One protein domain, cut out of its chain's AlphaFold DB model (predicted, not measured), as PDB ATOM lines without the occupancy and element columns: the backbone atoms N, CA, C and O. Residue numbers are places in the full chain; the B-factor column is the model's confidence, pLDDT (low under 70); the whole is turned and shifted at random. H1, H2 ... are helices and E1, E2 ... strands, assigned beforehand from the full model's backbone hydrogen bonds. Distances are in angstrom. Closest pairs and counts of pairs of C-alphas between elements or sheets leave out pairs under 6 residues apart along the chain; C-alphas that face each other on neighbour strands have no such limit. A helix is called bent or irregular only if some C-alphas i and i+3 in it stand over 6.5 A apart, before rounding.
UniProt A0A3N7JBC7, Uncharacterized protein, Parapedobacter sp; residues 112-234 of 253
ATOM      1  N   ARG A 112      14.950 -29.143  18.598       89.62
ATOM      2  CA  ARG A 112      14.560 -30.392  17.927       89.62
ATOM      3  C   ARG A 112      13.602 -31.180  18.797       89.62
ATOM      4  O   ARG A 112      13.866 -31.355  19.981       89.62
ATOM      5  N   LEU A 113      12.538 -31.716  18.211       86.94
ATOM      6  CA  LEU A 113      11.688 -32.686  18.894       86.94
ATOM      7  C   LEU A 113      12.326 -34.070  18.787       86.94
ATOM      8  O   LEU A 113      12.680 -34.512  17.694       86.94
ATOM      9  N   VAL A 114      12.482 -34.757  19.913       86.38
ATOM     10  CA  VAL A 114      13.039 -36.110  19.965       86.38
ATOM     11  C   VAL A 114      12.149 -37.034  20.785       86.38
ATOM     12  O   VAL A 114      11.528 -36.619  21.765       86.38
ATOM     13  N   GLY A 115      12.106 -38.301  20.379       83.06
ATOM     14  CA  GLY A 115      11.515 -39.384  21.155       83.06
ATOM     15  C   GLY A 115      12.576 -40.099  21.994       83.06
ATOM     16  O   GLY A 115      13.695 -40.302  21.527       83.06
ATOM     17  N   SER A 116      12.243 -40.505  23.218       81.12
ATOM     18  CA  SER A 116      13.100 -41.391  24.022       81.12
ATOM     19  C   SER A 116      13.025 -42.852  23.560       81.12
ATOM     20  O   SER A 116      12.095 -43.243  22.860       81.12
ATOM     21  N   ASP A 117      13.921 -43.716  24.040       80.38
ATOM     22  CA  ASP A 117      13.634 -45.160  24.031       80.38
ATOM     23  C   ASP A 117      12.404 -45.476  24.896       80.38
ATOM     24  O   ASP A 117      12.024 -44.675  25.760       80.38
ATOM     25  N   PHE A 118      11.831 -46.669  24.722       76.81
ATOM     26  CA  PHE A 118      10.749 -47.162  25.575       76.81
ATOM     27  C   PHE A 118      11.195 -47.287  27.038       76.81
ATOM     28  O   PHE A 118      12.230 -47.888  27.340       76.81
ATOM     29  N   LYS A 119      10.404 -46.714  27.949       81.62
ATOM     30  CA  LYS A 119      10.632 -46.730  29.402       81.62
ATOM     31  C   LYS A 119       9.529 -47.534  30.101       81.62
ATOM     32  O   LYS A 119       9.098 -48.576  29.601       81.62
ATOM     33  N   LYS A 120       9.079 -47.093  31.280       80.38
ATOM     34  CA  LYS A 120       7.990 -47.739  32.023       80.38
ATOM     35  C   LYS A 120       6.744 -47.890  31.142       80.38
ATOM     36  O   LYS A 120       6.373 -46.977  30.409       80.38
ATOM     37  N   ASN A 121       6.123 -49.069  31.207       73.88
ATOM     38  CA  ASN A 121       4.955 -49.472  30.410       73.88
ATOM     39  C   ASN A 121       5.155 -49.424  28.882       73.88
ATOM     40  O   ASN A 121       4.175 -49.315  28.150       73.88
ATOM     41  N   ASN A 122       6.399 -49.526  28.398       71.56
ATOM     42  CA  ASN A 122       6.750 -49.402  26.977       71.56
ATOM     43  C   ASN A 122       6.350 -48.051  26.355       71.56
ATOM     44  O   ASN A 122       6.095 -47.969  25.156       71.56
ATOM     45  N   ALA A 123       6.299 -46.994  27.165       72.88
ATOM     46  CA  ALA A 123       5.980 -45.654  26.699       72.88
ATOM     47  C   ALA A 123       7.244 -44.879  26.298       72.88
ATOM     48  O   ALA A 123       8.301 -45.022  26.921       72.88
ATOM     49  N   GLN A 124       7.122 -44.056  25.261       77.56
ATOM     50  CA  GLN A 124       8.141 -43.126  24.779       77.56
ATOM     51  C   GLN A 124       7.781 -41.695  25.188       77.56
ATOM     52  O   GLN A 124       6.647 -41.266  25.008       77.56
ATOM     53  N   ASN A 125       8.750 -40.908  25.644       81.50
ATOM     54  CA  ASN A 125       8.541 -39.479  25.876       81.50
ATOM     55  C   ASN A 125       8.898 -38.678  24.640       81.50
ATOM     56  O   ASN A 125       9.906 -38.972  23.996       81.50
ATOM     57  N   LYS A 126       8.126 -37.626  24.371       84.56
ATOM     58  CA  LYS A 126       8.562 -36.535  23.503       84.56
ATOM     59  C   LYS A 126       9.256 -35.473  24.352       84.56
ATOM     60  O   LYS A 126       8.761 -35.103  25.417       84.56
ATOM     61  N   ALA A 127      10.395 -34.989  23.880       90.06
ATOM     62  CA  ALA A 127      11.137 -33.912  24.515       90.06
ATOM     63  C   ALA A 127      11.698 -32.958  23.463       90.06
ATOM     64  O   ALA A 127      12.044 -33.368  22.354       90.06
ATOM     65  N   ILE A 128      11.831 -31.692  23.833       93.06
ATOM     66  CA  ILE A 128      12.639 -30.728  23.098       93.06
ATOM     67  C   ILE A 128      14.093 -30.978  23.486       93.06
ATOM     68  O   ILE A 128      14.430 -31.006  24.670       93.06
ATOM     69  N   ARG A 129      14.955 -31.157  22.491       93.69
ATOM     70  CA  ARG A 129      16.393 -31.319  22.653       93.69
ATOM     71  C   ARG A 129      17.134 -30.129  22.070       93.69
ATOM     72  O   ARG A 129      16.932 -29.786  20.906       93.69
ATOM     73  N   ILE A 130      18.066 -29.597  22.853       95.38
ATOM     74  CA  ILE A 130      18.997 -28.547  22.438       95.38
ATOM     75  C   ILE A 130      20.414 -29.054  22.670       95.38
ATOM     76  O   ILE A 130      20.755 -29.477  23.772       95.38
ATOM     77  N   ASP A 131      21.229 -29.004  21.624       94.94
ATOM     78  CA  ASP A 131      22.664 -29.258  21.726       94.94
ATOM     79  C   ASP A 131      23.377 -27.913  21.687       94.94
ATOM     80  O   ASP A 131      23.121 -27.108  20.788       94.94
ATOM     81  N   CYS A 132      24.252 -27.654  22.649       95.94
ATOM     82  CA  CYS A 132      25.022 -26.418  22.703       95.94
ATOM     83  C   CYS A 132      26.346 -26.612  23.439       95.94
ATOM     84  O   CYS A 132      26.588 -27.658  24.044       95.94
ATOM     85  N   HIS A 133      27.193 -25.592  23.406       96.06
ATOM     86  CA  HIS A 133      28.358 -25.479  24.264       96.06
ATOM     87  C   HIS A 133      28.476 -24.071  24.831       96.06
ATOM     88  O   HIS A 133      28.021 -23.088  24.239       96.06
ATOM     89  N   VAL A 134      29.071 -24.000  26.015       96.69
ATOM     90  CA  VAL A 134      29.260 -22.764  26.766       96.69
ATOM     91  C   VAL A 134      30.568 -22.833  27.538       96.69
ATOM     92  O   VAL A 134      30.951 -23.901  28.026       96.69
ATOM     93  N   HIS A 135      31.220 -21.684  27.707       96.69
ATOM     94  CA  HIS A 135      32.412 -21.589  28.536       96.69
ATOM     95  C   HIS A 135      32.122 -22.067  29.962       96.69
ATOM     96  O   HIS A 135      31.098 -21.722  30.565       96.69
ATOM     97  N   ARG A 136      33.051 -22.834  30.541       94.69
ATOM     98  CA  ARG A 136      32.889 -23.485  31.849       94.69
ATOM     99  C   ARG A 136      32.469 -22.522  32.959       94.69
ATOM    100  O   ARG A 136      31.696 -22.910  33.832       94.69
ATOM    101  N   SER A 137      32.941 -21.275  32.917       96.69
ATOM    102  CA  SER A 137      32.595 -20.245  33.911       96.69
ATOM    103  C   SER A 137      31.129 -19.806  33.881       96.69
ATOM    104  O   SER A 137      30.660 -19.262  34.871       96.69
ATOM    105  N   HIS A 138      30.417 -20.004  32.770       97.50
ATOM    106  CA  HIS A 138      29.021 -19.588  32.603       97.50
ATOM    107  C   HIS A 138      28.028 -20.747  32.709       97.50
ATOM    108  O   HIS A 138      26.824 -20.507  32.720       97.50
ATOM    109  N   LYS A 139      28.509 -21.997  32.801       95.94
ATOM    110  CA  LYS A 139      27.660 -23.192  32.735       95.94
ATOM    111  C   LYS A 139      26.527 -23.166  33.762       95.94
ATOM    112  O   LYS A 139      25.378 -23.357  33.383       95.94
ATOM    113  N   GLU A 140      26.839 -22.966  35.042       97.44
ATOM    114  CA  GLU A 140      25.796 -23.045  36.074       97.44
ATOM    115  C   GLU A 140      24.813 -21.883  35.988       97.44
ATOM    116  O   GLU A 140      23.612 -22.122  36.011       97.44
ATOM    117  N   ASP A 141      25.283 -20.654  35.770       98.31
ATOM    118  CA  ASP A 141      24.381 -19.508  35.620       98.31
ATOM    119  C   ASP A 141      23.453 -19.653  34.405       98.31
ATOM    120  O   ASP A 141      22.294 -19.234  34.457       98.31
ATOM    121  N   PHE A 142      23.943 -20.249  33.313       98.44
ATOM    122  CA  PHE A 142      23.132 -20.552  32.137       98.44
ATOM    123  C   PHE A 142      22.086 -21.629  32.443       98.44
ATOM    124  O   PHE A 142      20.909 -21.441  32.146       98.44
ATOM    125  N   VAL A 143      22.489 -22.736  33.072       98.25
ATOM    126  CA  VAL A 143      21.582 -23.839  33.426       98.25
ATOM    127  C   VAL A 143      20.505 -23.393  34.418       98.25
ATOM    128  O   VAL A 143      19.342 -23.755  34.250       98.25
ATOM    129  N   GLU A 144      20.846 -22.585  35.420       98.25
ATOM    130  CA  GLU A 144      19.862 -22.041  36.362       98.25
ATOM    131  C   GLU A 144      18.899 -21.066  35.670       98.25
ATOM    132  O   GLU A 144      17.692 -21.103  35.917       98.25
ATOM    133  N   ALA A 145      19.388 -20.247  34.733       98.19
ATOM    134  CA  ALA A 145      18.521 -19.381  33.938       98.19
ATOM    135  C   ALA A 145      17.565 -20.178  33.032       98.19
ATOM    136  O   ALA A 145      16.398 -19.812  32.906       98.19
ATOM    137  N   LEU A 146      18.022 -21.292  32.447       98.19
ATOM    138  CA  LEU A 146      17.165 -22.217  31.700       98.19
ATOM    139  C   LEU A 146      16.082 -22.829  32.594       98.19
ATOM    140  O   LEU A 146      14.910 -22.863  32.215       98.19
ATOM    141  N   ALA A 147      16.454 -23.289  33.792       97.62
ATOM    142  CA  ALA A 147      15.511 -23.860  34.747       97.62
ATOM    143  C   ALA A 147      14.443 -22.838  35.170       97.62
ATOM    144  O   ALA A 147      13.272 -23.194  35.282       97.62
ATOM    145  N   ALA A 148      14.820 -21.567  35.329       97.00
ATOM    146  CA  ALA A 148      13.896 -20.487  35.669       97.00
ATOM    147  C   ALA A 148      12.873 -20.174  34.561       97.00
ATOM    148  O   ALA A 148      11.770 -19.737  34.873       97.00
ATOM    149  N   VAL A 149      13.201 -20.419  33.288       96.25
ATOM    150  CA  VAL A 149      12.268 -20.238  32.157       96.25
ATOM    151  C   VAL A 149      11.217 -21.351  32.093       96.25
ATOM    152  O   VAL A 149      10.106 -21.121  31.624       96.25
ATOM    153  N   CYS A 150      11.545 -22.556  32.558       95.00
ATOM    154  CA  CYS A 150      10.718 -23.744  32.342       95.00
ATOM    155  C   CYS A 150       9.264 -23.624  32.861       95.00
ATOM    156  O   CYS A 150       8.357 -23.961  32.097       95.00
ATOM    157  N   PRO A 151       8.989 -23.120  34.085       91.12
ATOM    158  CA  PRO A 151       7.618 -23.012  34.591       91.12
ATOM    159  C   PRO A 151       6.715 -22.111  33.740       91.12
ATOM    160  O   PRO A 151       5.558 -22.460  33.511       91.12
ATOM    161  N   ASP A 152       7.250 -20.995  33.233       91.38
ATOM    162  CA  ASP A 152       6.509 -20.046  32.389       91.38
ATOM    163  C   ASP A 152       6.106 -20.662  31.042       91.38
ATOM    164  O   ASP A 152       5.142 -20.233  30.413       91.38
ATOM    165  N   GLU A 153       6.847 -21.679  30.607       90.94
ATOM    166  CA  GLU A 153       6.722 -22.325  29.299       90.94
ATOM    167  C   GLU A 153       6.038 -23.697  29.388       90.94
ATOM    168  O   GLU A 153       6.075 -24.482  28.441       90.94
ATOM    169  N   ASN A 154       5.392 -23.997  30.522       90.44
ATOM    170  CA  ASN A 154       4.744 -25.281  30.808       90.44
ATOM    171  C   ASN A 154       5.689 -26.498  30.754       90.44
ATOM    172  O   ASN A 154       5.256 -27.603  30.419       90.44
ATOM    173  N   ILE A 155       6.964 -26.317  31.098       93.44
ATOM    174  CA  ILE A 155       7.969 -27.382  31.171       93.44
ATOM    175  C   ILE A 155       8.173 -27.771  32.639       93.44
ATOM    176  O   ILE A 155       8.567 -26.947  33.463       93.44
ATOM    177  N   ASP A 156       7.956 -29.044  32.967       93.50
ATOM    178  CA  ASP A 156       8.124 -29.578  34.334       93.50
ATOM    179  C   ASP A 156       9.317 -30.535  34.459       93.50
ATOM    180  O   ASP A 156       9.643 -31.009  35.549       93.50
ATOM    181  N   VAL A 157       9.960 -30.850  33.337       95.00
ATOM    182  CA  VAL A 157      11.116 -31.734  33.263       95.00
ATOM    183  C   VAL A 157      12.217 -31.025  32.496       95.00
ATOM    184  O   VAL A 157      12.051 -30.682  31.327       95.00
ATOM    185  N   PHE A 158      13.364 -30.871  33.148       97.25
ATOM    186  CA  PHE A 158      14.588 -30.360  32.556       97.25
ATOM    187  C   PHE A 158      15.768 -31.152  33.109       97.25
ATOM    188  O   PHE A 158      16.034 -31.158  34.316       97.25
ATOM    189  N   TYR A 159      16.476 -31.833  32.216       96.00
ATOM    190  CA  TYR A 159      17.713 -32.534  32.533       96.00
ATOM    191  C   TYR A 159      18.707 -32.402  31.383       96.00
ATOM    192  O   TYR A 159      18.339 -32.053  30.260       96.00
ATOM    193  N   TYR A 160      19.976 -32.685  31.657       95.38
ATOM    194  CA  TYR A 160      21.009 -32.622  30.634       95.38
ATOM    195  C   TYR A 160      22.169 -33.590  30.867       95.38
ATOM    196  O   TYR A 160      22.461 -33.996  31.993       95.38
ATOM    197  N   PHE A 161      22.862 -33.920  29.783       93.38
ATOM    198  CA  PHE A 161      24.189 -34.536  29.825       93.38
ATOM    199  C   PHE A 161      25.242 -33.484  29.505       93.38
ATOM    200  O   PHE A 161      24.962 -32.524  28.784       93.38
ATOM    201  N   GLN A 162      26.445 -33.664  30.042       92.12
ATOM    202  CA  GLN A 162      27.549 -32.741  29.816       92.12
ATOM    203  C   GLN A 162      28.842 -33.491  29.505       92.12
ATOM    204  O   GLN A 162      29.073 -34.569  30.042       92.12
ATOM    205  N   SER A 163      29.704 -32.892  28.690       90.81
ATOM    206  CA  SER A 163      31.085 -33.339  28.501       90.81
ATOM    207  C   SER A 163      32.012 -32.133  28.381       90.81
ATOM    208  O   SER A 163      31.622 -31.078  27.882       90.81
ATOM    209  N   ALA A 164      33.235 -32.257  28.892       89.38
ATOM    210  CA  ALA A 164      34.223 -31.187  28.796       89.38
ATOM    211  C   ALA A 164      34.844 -31.137  27.386       89.38
ATOM    212  O   ALA A 164      35.221 -32.179  26.853       89.38
ATOM    213  N   SER A 165      35.006 -29.929  26.836       86.81
ATOM    214  CA  SER A 165      35.697 -29.621  25.572       86.81
ATOM    215  C   SER A 165      36.655 -28.456  25.815       86.81
ATOM    216  O   SER A 165      36.303 -27.295  25.634       86.81
ATOM    217  N   GLY A 166      37.865 -28.744  26.305       87.94
ATOM    218  CA  GLY A 166      38.810 -27.693  26.699       87.94
ATOM    219  C   GLY A 166      38.236 -26.771  27.786       87.94
ATOM    220  O   GLY A 166      37.874 -27.237  28.878       87.94
ATOM    221  N   ASP A 167      38.153 -25.476  27.476       92.69
ATOM    222  CA  ASP A 167      37.573 -24.445  28.348       92.69
ATOM    223  C   ASP A 167      36.037 -24.386  28.279       92.69
ATOM    224  O   ASP A 167      35.389 -23.822  29.167       92.69
ATOM    225  N   ASP A 168      35.445 -25.043  27.284       93.00
ATOM    226  CA  ASP A 168      34.007 -25.158  27.108       93.00
ATOM    227  C   ASP A 168      33.458 -26.466  27.691       93.00
ATOM    228  O   ASP A 168      34.167 -27.432  28.004       93.00
ATOM    229  N   ILE A 169      32.141 -26.490  27.858       92.62
ATOM    230  CA  ILE A 169      31.366 -27.671  28.216       92.62
ATOM    231  C   ILE A 169      30.263 -27.839  27.177       92.62
ATOM    232  O   ILE A 169      29.445 -26.939  26.982       92.62
ATOM    233  N   ASN A 170      30.228 -29.008  26.542       94.31
ATOM    234  CA  ASN A 170      29.122 -29.424  25.693       94.31
ATOM    235  C   ASN A 170      27.942 -29.828  26.575       94.31
ATOM    236  O   ASN A 170      28.119 -30.566  27.545       94.31
ATOM    237  N   LEU A 171      26.743 -29.377  26.221       94.81
ATOM    238  CA  LEU A 171      25.498 -29.644  26.926       94.81
ATOM    239  C   LEU A 171      24.468 -30.229  25.957       94.81
ATOM    240  O   LEU A 171      24.126 -29.616  24.944       94.81
ATOM    241  N   MET A 172      23.946 -31.402  26.304       94.94
ATOM    242  CA  MET A 172      22.790 -32.014  25.651       94.94
ATOM    243  C   MET A 172      21.578 -31.845  26.561       94.94
ATOM    244  O   MET A 172      21.422 -32.589  27.531       94.94
ATOM    245  N   LEU A 173      20.758 -30.844  26.270       96.50
ATOM    246  CA  LEU A 173      19.641 -30.402  27.098       96.50
ATOM    247  C   LEU A 173      18.339 -31.070  26.641       96.50
ATOM    248  O   LEU A 173      18.082 -31.140  25.439       96.50
ATOM    249  N   PHE A 174      17.506 -31.504  27.585       95.38
ATOM    250  CA  PHE A 174      16.200 -32.111  27.328       95.38
ATOM    251  C   PHE A 174      15.110 -31.441  28.158       95.38
ATOM    252  O   PHE A 174      15.223 -31.356  29.381       95.38
ATOM    253  N   PHE A 175      14.029 -31.043  27.491       95.50
ATOM    254  CA  PHE A 175      12.878 -30.380  28.095       95.50
ATOM    255  C   PHE A 175      11.592 -31.117  27.740       95.50
ATOM    256  O   PHE A 175      11.344 -31.428  26.576       95.50
ATOM    257  N   THR A 176      10.755 -31.400  28.732       92.19
ATOM    258  CA  THR A 176       9.427 -31.979  28.510       92.19
ATOM    259  C   THR A 176       8.474 -31.590  29.639       92.19
ATOM    260  O   THR A 176       8.866 -31.040  30.666       92.19
ATOM    261  N   ASN A 177       7.195 -31.847  29.440       88.69
ATOM    262  CA  ASN A 177       6.105 -31.552  30.367       88.69
ATOM    263  C   ASN A 177       5.617 -32.815  31.109       88.69
ATOM    264  O   ASN A 177       4.554 -32.797  31.732       88.69
ATOM    265  N   GLY A 178       6.387 -33.908  31.041       85.94
ATOM    266  CA  GLY A 178       6.058 -35.172  31.693       85.94
ATOM    267  C   GLY A 178       4.876 -35.882  31.035       85.94
ATOM    268  O   GLY A 178       4.652 -35.785  29.826       85.94
ATOM    269  N   ARG A 179       4.094 -36.608  31.835       81.69
ATOM    270  CA  ARG A 179       2.877 -37.288  31.371       81.69
ATOM    271  C   ARG A 179       1.770 -36.276  31.075       81.69
ATOM    272  O   ARG A 179       1.478 -35.410  31.897       81.69
ATOM    273  N   GLN A 180       1.102 -36.426  29.929       75.94
ATOM    274  CA  GLN A 180      -0.061 -35.601  29.565       75.94
ATOM    275  C   GLN A 180      -1.374 -36.324  29.869       75.94
ATOM    276  O   GLN A 180      -1.666 -37.353  29.264       75.94
ATOM    277  N   TYR A 181      -2.184 -35.777  30.772       70.88
ATOM    278  CA  TYR A 181      -3.475 -36.347  31.183       70.88
ATOM    279  C   TYR A 181      -4.633 -35.760  30.362       70.88
ATOM    280  O   TYR A 181      -4.534 -34.643  29.863       70.88
ATOM    281  N   THR A 182      -5.768 -36.465  30.293       64.81
ATOM    282  CA  THR A 182      -6.980 -36.079  29.526       64.81
ATOM    283  C   THR A 182      -7.493 -34.674  29.840       64.81
ATOM    284  O   THR A 182      -8.023 -34.003  28.967       64.81
ATOM    285  N   HIS A 183      -7.318 -34.209  31.076       65.69
ATOM    286  CA  HIS A 183      -7.764 -32.894  31.547       65.69
ATOM    287  C   HIS A 183      -6.613 -31.883  31.706       65.69
ATOM    288  O   HIS A 183      -6.810 -30.805  32.262       65.69
ATOM    289  N   ARG A 184      -5.391 -32.242  31.288       68.06
ATOM    290  CA  ARG A 184      -4.176 -31.441  31.499       68.06
ATOM    291  C   ARG A 184      -3.179 -31.634  30.355       68.06
ATOM    292  O   ARG A 184      -2.015 -31.954  30.591       68.06
ATOM    293  N   ILE A 185      -3.645 -31.442  29.126       74.94
ATOM    294  CA  ILE A 185      -2.764 -31.329  27.963       74.94
ATOM    295  C   ILE A 185      -2.196 -29.908  27.973       74.94
ATOM    296  O   ILE A 185      -2.951 -28.937  27.965       74.94
ATOM    297  N   ARG A 186      -0.874 -29.781  28.081       77.75
ATOM    298  CA  ARG A 186      -0.173 -28.494  28.121       77.75
ATOM    299  C   ARG A 186       0.804 -28.406  26.967       77.75
ATOM    300  O   ARG A 186       1.807 -29.113  26.952       77.75
ATOM    301  N   ASN A 187       0.541 -27.492  26.045       79.25
ATOM    302  CA  ASN A 187       1.447 -27.228  24.939       79.25
ATOM    303  C   ASN A 187       2.587 -26.307  25.393       79.25
ATOM    304  O   ASN A 187       2.380 -25.381  26.184       79.25
ATOM    305  N   VAL A 188       3.788 -26.566  24.876       83.56
ATOM    306  CA  VAL A 188       4.931 -25.656  25.002       83.56
ATOM    307  C   VAL A 188       4.874 -24.699  23.809       83.56
ATOM    308  O   VAL A 188       4.926 -25.174  22.671       83.56
ATOM    309  N   PRO A 189       4.748 -23.376  24.009       85.75
ATOM    310  CA  PRO A 189       4.720 -22.428  22.901       85.75
ATOM    311  C   PRO A 189       6.134 -22.272  22.320       85.75
ATOM    312  O   PRO A 189       6.908 -21.410  22.725       85.75
ATOM    313  N   LEU A 190       6.479 -23.134  21.357       85.38
ATOM    314  CA  LEU A 190       7.850 -23.321  20.860       85.38
ATOM    315  C   LEU A 190       8.541 -22.034  20.387       85.38
ATOM    316  O   LEU A 190       9.742 -21.897  20.599       85.38
ATOM    317  N   ASN A 191       7.801 -21.083  19.809       87.12
ATOM    318  CA  ASN A 191       8.366 -19.798  19.387       87.12
ATOM    319  C   ASN A 191       8.770 -18.915  20.576       87.12
ATOM    320  O   ASN A 191       9.854 -18.340  20.560       87.12
ATOM    321  N   LEU A 192       7.933 -18.840  21.617       89.19
ATOM    322  CA  LEU A 192       8.244 -18.081  22.835       89.19
ATOM    323  C   LEU A 192       9.382 -18.745  23.609       89.19
ATOM    324  O   LEU A 192      10.313 -18.076  24.056       89.19
ATOM    325  N   PHE A 193       9.351 -20.077  23.697       92.69
ATOM    326  CA  PHE A 193      10.443 -20.838  24.281       92.69
ATOM    327  C   PHE A 193      11.752 -20.580  23.521       92.69
ATOM    328  O   PHE A 193      12.745 -20.196  24.132       92.69
ATOM    329  N   GLY A 194      11.751 -20.700  22.190       93.00
ATOM    330  CA  GLY A 194      12.915 -20.435  21.341       93.00
ATOM    331  C   GLY A 194      13.467 -19.015  21.480       93.00
ATOM    332  O   GLY A 194      14.685 -18.841  21.570       93.00
ATOM    333  N   GLU A 195      12.596 -18.010  21.588       93.94
ATOM    334  CA  GLU A 195      12.985 -16.616  21.826       93.94
ATOM    335  C   GLU A 195      13.738 -16.479  23.154       93.94
ATOM    336  O   GLU A 195      14.861 -15.969  23.197       93.94
ATOM    337  N   LYS A 196      13.167 -17.017  24.240       96.44
ATOM    338  CA  LYS A 196      13.793 -16.994  25.567       96.44
ATOM    339  C   LYS A 196      15.138 -17.718  25.570       96.44
ATOM    340  O   LYS A 196      16.102 -17.192  26.126       96.44
ATOM    341  N   ILE A 197      15.240 -18.882  24.924       96.81
ATOM    342  CA  ILE A 197      16.517 -19.598  24.804       96.81
ATOM    343  C   ILE A 197      17.548 -18.766  24.037       96.81
ATOM    344  O   ILE A 197      18.701 -18.706  24.458       96.81
ATOM    345  N   SER A 198      17.151 -18.097  22.954       95.94
ATOM    346  CA  SER A 198      18.050 -17.257  22.153       95.94
ATOM    347  C   SER A 198      18.609 -16.082  22.960       95.94
ATOM    348  O   SER A 198      19.815 -15.838  22.934       95.94
ATOM    349  N   LEU A 199      17.768 -15.414  23.756       97.38
ATOM    350  CA  LEU A 199      18.195 -14.329  24.650       97.38
ATOM    351  C   LEU A 199      19.178 -14.815  25.725       97.38
ATOM    352  O   LEU A 199      20.162 -14.140  26.035       97.38
ATOM    353  N   LEU A 200      18.937 -16.000  26.294       98.12
ATOM    354  CA  LEU A 200      19.876 -16.613  27.234       98.12
ATOM    355  C   LEU A 200      21.186 -16.996  26.537       98.12
ATOM    356  O   LEU A 200      22.261 -16.761  27.090       98.12
ATOM    357  N   ALA A 201      21.116 -17.536  25.322       97.50
ATOM    358  CA  ALA A 201      22.298 -17.906  24.559       97.50
ATOM    359  C   ALA A 201      23.189 -16.689  24.275       97.50
ATOM    360  O   ALA A 201      24.397 -16.758  24.490       97.50
ATOM    361  N   GLU A 202      22.605 -15.549  23.902       97.62
ATOM    362  CA  GLU A 202      23.343 -14.295  23.728       97.62
ATOM    363  C   GLU A 202      23.985 -13.828  25.044       97.62
ATOM    364  O   GLU A 202      25.191 -13.567  25.100       97.62
ATOM    365  N   LYS A 203      23.206 -13.792  26.135       98.31
ATOM    366  CA  LYS A 203      23.667 -13.340  27.456       98.31
ATOM    367  C   LYS A 203      24.866 -14.141  27.973       98.31
ATOM    368  O   LYS A 203      25.792 -13.555  28.536       98.31
ATOM    369  N   TYR A 204      24.842 -15.462  27.811       98.00
ATOM    370  CA  TYR A 204      25.870 -16.370  28.331       98.00
ATOM    371  C   TYR A 204      26.895 -16.806  27.277       98.00
ATOM    372  O   TYR A 204      27.748 -17.640  27.577       98.00
ATOM    373  N   ARG A 205      26.847 -16.220  26.068       96.81
ATOM    374  CA  ARG A 205      27.733 -16.541  24.933       96.81
ATOM    375  C   ARG A 205      27.733 -18.033  24.591       96.81
ATOM    376  O   ARG A 205      28.782 -18.649  24.428       96.81
ATOM    377  N   VAL A 206      26.540 -18.609  24.527       97.38
ATOM    378  CA  VAL A 206      26.311 -20.005  24.164       97.38
ATOM    379  C   VAL A 206      26.312 -20.133  22.648       97.38
ATOM    380  O   VAL A 206      25.702 -19.329  21.944       97.38
ATOM    381  N   SER A 207      26.938 -21.193  22.158       96.25
ATOM    382  CA  SER A 207      26.910 -21.573  20.751       96.25
ATOM    383  C   SER A 207      26.120 -22.868  20.589       96.25
ATOM    384  O   SER A 207      26.302 -23.817  21.353       96.25
ATOM    385  N   PHE A 208      25.232 -22.927  19.598       95.31
ATOM    386  CA  PHE A 208      24.454 -24.135  19.317       95.31
ATOM    387  C   PHE A 208      25.288 -25.177  18.558       95.31
ATOM    388  O   PHE A 208      26.083 -24.843  17.680       95.31
ATOM    389  N   GLY A 209      25.090 -26.451  18.897       92.00
ATOM    390  CA  GLY A 209      25.964 -27.563  18.519       92.00
ATOM    391  C   GLY A 209      27.079 -27.822  19.539       92.00
ATOM    392  O   GLY A 209      27.273 -27.063  20.485       92.00
ATOM    393  N   PHE A 210      27.810 -28.919  19.359       89.62
ATOM    394  CA  PHE A 210      28.937 -29.290  20.221       89.62
ATOM    395  C   PHE A 210      30.257 -28.770  19.647       89.62
ATOM    396  O   PHE A 210      30.450 -28.824  18.432       89.62
ATOM    397  N   ALA A 211      31.160 -28.315  20.516       83.62
ATOM    398  CA  ALA A 211      32.428 -27.685  20.143       83.62
ATOM    399  C   ALA A 211      33.334 -28.603  19.296       83.62
ATOM    400  O   ALA A 211      33.874 -28.165  18.285       83.62
ATOM    401  N   ASP A 212      33.424 -29.893  19.648       76.81
ATOM    402  CA  ASP A 212      34.291 -30.888  18.985       76.81
ATOM    403  C   ASP A 212      33.505 -31.931  18.155       76.81
ATOM    404  O   ASP A 212      34.001 -33.017  17.842       76.81
ATOM    405  N   GLY A 213      32.250 -31.634  17.798       67.94
ATOM    406  CA  GLY A 213      31.360 -32.576  17.110       67.94
ATOM    407  C   GLY A 213      30.635 -33.563  18.043       67.94
ATOM    408  O   GLY A 213      30.532 -33.360  19.250       67.94
ATOM    409  N   TYR A 214      30.044 -34.623  17.473       61.91
ATOM    410  CA  TYR A 214      29.107 -35.525  18.168       61.91
ATOM    411  C   TYR A 214      29.822 -36.540  19.076       61.91
ATOM    412  O   TYR A 214      29.859 -37.731  18.783       61.91
ATOM    413  N   ASN A 215      30.412 -36.064  20.173       56.56
ATOM    414  CA  ASN A 215      31.173 -36.898  21.107       56.56
ATOM    415  C   ASN A 215      30.726 -36.686  22.563       56.56
ATOM    416  O   ASN A 215      31.520 -36.431  23.466       56.56
ATOM    417  N   LEU A 216      29.413 -36.753  22.786       62.69
ATOM    418  CA  LEU A 216      28.855 -36.882  24.128       62.69
ATOM    419  C   LEU A 216      28.650 -38.358  24.428       62.69
ATOM    420  O   LEU A 216      27.705 -38.978  23.937       62.69
ATOM    421  N   ASP A 217      29.539 -38.904  25.252       59.59
ATOM    422  CA  ASP A 217      29.260 -40.149  25.945       59.59
ATOM    423  C   ASP A 217      28.134 -39.876  26.953       59.59
ATOM    424  O   ASP A 217      28.315 -39.202  27.963       59.59
ATOM    425  N   THR A 218      26.929 -40.348  26.637       61.97
ATOM    426  CA  THR A 218      25.760 -40.246  27.528       61.97
ATOM    427  C   THR A 218      25.780 -41.318  28.626       61.97
ATOM    428  O   THR A 218      24.794 -41.494  29.338       61.97
ATOM    429  N   GLY A 219      26.894 -42.051  28.773       56.03
ATOM    430  CA  GLY A 219      27.122 -43.072  29.795       56.03
ATOM    431  C   GLY A 219      27.121 -42.559  31.241       56.03
ATOM    432  O   GLY A 219      26.989 -43.377  32.161       56.03
ATOM    433  N   ASP A 220      27.202 -41.243  31.443       65.12
ATOM    434  CA  ASP A 220      27.048 -40.586  32.744       65.12
ATOM    435  C   ASP A 220      25.577 -40.445  33.164       65.12
ATOM    436  O   ASP A 220      24.657 -40.447  32.346       65.12
ATOM    437  N   GLU A 221      25.331 -40.341  34.471       82.00
ATOM    438  CA  GLU A 221      23.984 -40.069  34.975       82.00
ATOM    439  C   GLU A 221      23.520 -38.665  34.540       82.00
ATOM    440  O   GLU A 221      24.307 -37.713  34.576       82.00
ATOM    441  N   PRO A 222      22.250 -38.506  34.122       90.25
ATOM    442  CA  PRO A 222      21.737 -37.206  33.716       90.25
ATOM    443  C   PRO A 222      21.761 -36.227  34.893       90.25
ATOM    444  O   PRO A 222      21.370 -36.558  36.013       90.25
ATOM    445  N   ASN A 223      22.152 -34.986  34.618       93.75
ATOM    446  CA  ASN A 223      22.047 -33.893  35.573       93.75
ATOM    447  C   ASN A 223      20.603 -33.393  35.564       93.75
ATOM    448  O   ASN A 223      20.133 -32.847  34.566       93.75
ATOM    449  N   ILE A 224      19.892 -33.608  36.666       95.25
ATOM    450  CA  ILE A 224      18.477 -33.259  36.801       95.25
ATOM    451  C   ILE A 224      18.354 -31.860  37.409       95.25
ATOM    452  O   ILE A 224      18.949 -31.580  38.452       95.25
ATOM    453  N   ARG A 225      17.557 -30.992  36.778       96.69
ATOM    454  CA  ARG A 225      17.184 -29.670  37.311       96.69
ATOM    455  C   ARG A 225      15.708 -29.603  37.681       96.69
ATOM    456  O   ARG A 225      15.382 -29.132  38.764       96.69
ATOM    457  N   LEU A 226      14.837 -30.143  36.832       95.62
ATOM    458  CA  LEU A 226      13.403 -30.294  37.091       95.62
ATOM    459  C   LEU A 226      12.981 -31.720  36.743       95.62
ATOM    460  O   LEU A 226      13.436 -32.271  35.738       95.62
ATOM    461  N   MET A 227      12.132 -32.332  37.568       94.38
ATOM    462  CA  MET A 227      11.692 -33.707  37.349       94.38
ATOM    463  C   MET A 227      10.303 -33.963  37.918       94.38
ATOM    464  O   MET A 227      10.081 -33.897  39.127       94.38
ATOM    465  N   VAL A 228       9.407 -34.374  37.032       91.12
ATOM    466  CA  VAL A 228       8.154 -35.062  37.344       91.12
ATOM    467  C   VAL A 228       8.154 -36.399  36.607       91.12
ATOM    468  O   VAL A 228       8.901 -36.581  35.649       91.12
ATOM    469  N   ASP A 229       7.342 -37.352  37.066       87.31
ATOM    470  CA  ASP A 229       7.172 -38.653  36.402       87.31
ATOM    471  C   ASP A 229       8.492 -39.405  36.124       87.31
ATOM    472  O   ASP A 229       8.628 -40.083  35.107       87.31
ATOM    473  N   GLN A 230       9.465 -39.313  37.039       89.81
ATOM    474  CA  GLN A 230      10.842 -39.790  36.840       89.81
ATOM    475  C   GLN A 230      10.944 -41.205  36.249       89.81
ATOM    476  O   GLN A 230      11.742 -41.425  35.342       89.81
ATOM    477  N   ASP A 231      10.127 -42.149  36.728       86.19
ATOM    478  CA  ASP A 231      10.091 -43.541  36.251       86.19
ATOM    479  C   ASP A 231       9.792 -43.685  34.755       86.19
ATOM    480  O   ASP A 231      10.116 -44.701  34.136       86.19
ATOM    481  N   TYR A 232       9.093 -42.704  34.202       83.25
ATOM    482  CA  TYR A 232       8.754 -42.659  32.799       83.25
ATOM    483  C   TYR A 232       9.770 -41.851  31.999       83.25
ATOM    484  O   TYR A 232       9.979 -42.192  30.845       83.25
ATOM    485  N   ILE A 233      10.430 -40.847  32.590       87.44
ATOM    486  CA  ILE A 233      11.397 -39.970  31.907       87.44
ATOM    487  C   ILE A 233      12.792 -40.594  31.806       87.44
ATOM    488  O   ILE A 233      13.373 -40.654  30.721       87.44
ATOM    489  N   ILE A 234      13.340 -41.067  32.924       86.50
ATOM    490  CA  ILE A 234      14.712 -41.575  33.010       86.50
ATOM    491  C   ILE A 234      14.661 -43.080  33.244       86.50
ATOM    492  O   ILE A 234      13.934 -43.571  34.109       86.50
TER     493      ILE A 234
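AT A GLANCE: This is residues 112 to 234 of the 253 residues of an uncharacterized protein of Parapedobacter sp (UniProt A0A3N7JBC7). One strongly twisted sheet of five antiparallel strands forms a wall, with H1 packed on one face; H2 runs beside H1 the opposite way and only grazes the sheet. A long loop, residues 177 to 189, makes one end of the longest axis, and the small helix H3 follows the edge strand E5. The 123 printed residues include three named helices and five named strands, in the order E1 E2 H1 E3 E4 H2 E5 H3; the sheet's order is E1 E2 E4 E3 E5, and the class is mixed, helices and strands. The whole is compact, with a radius of gyration of the C-alphas of 14.4 A and spans of 45 by 31 by 20 A.

HOW THE PARTS SIT: E1, residues 112 to 115, and E2, residues 126 to 135, form a hairpin, with N 114 and O 127 2.8 A apart. H1, residues 136 to 149, is on the sheet, in two layers, helix on one face; its closest C-alphas to E4, residues 168 to 176, are Arg 136 and Asp 168, 5.2 A apart. E3, residues 157 to 165, forms a hairpin with E4, with N 161 and O 172 at 3.0 A. E4 is also the antiparallel neighbour of E2, with N 130 and O 173 at 3.0 A. H2, residues 190 to 204, touches H1 at a shallow tilt of 29 degrees, opposite ways, the closest C-alphas being those of His 138 and Tyr 204, 6.2 A apart. Residues 207 to 208 pair antiparallel with residues 132 to 133 of E2. E5, residues 223 to 226, is an edge strand beside E3, with N 160 and O 223 at 2.9 A. E2, H1, E3 and E4, H2, E5 are split strand-helix-strand units, same-way strands with another strand between them; their crossovers are right-handed and left-handed. H3, residues 230 to 233, only grazes the sheet and is apart from H1 and H2. In H2 each O i to N i+4 pair is within hydrogen-bond range, in H1 8 of 10; H3 is too short for such a pair.

IN THESE COORDINATES: E1 begins at C-alpha 112 (14.560, -30.392, 17.927). E2 is 28.6 A long, E3 25.8 A and E4 25.5 A; E1 is 10.0 A and E5 9.5 A. H1 is 20.9 A long and irregular, with C-alphas 137 and 140 7.7 A apart; H2 is 20.7 A. H3 is 5.0 A and ends at C-alpha 233 (11.397, -39.970, 31.907).

THE WHOLE: The C-alphas of Gly 166 and His 183 are the two farthest apart, 47.1 A. The printed part has no cut. The links E4 to H2 and H2 to E5 are long. The mean pLDDT of the printed part is 88.1; residues 182 to 184 and 213 to 220 are under 70.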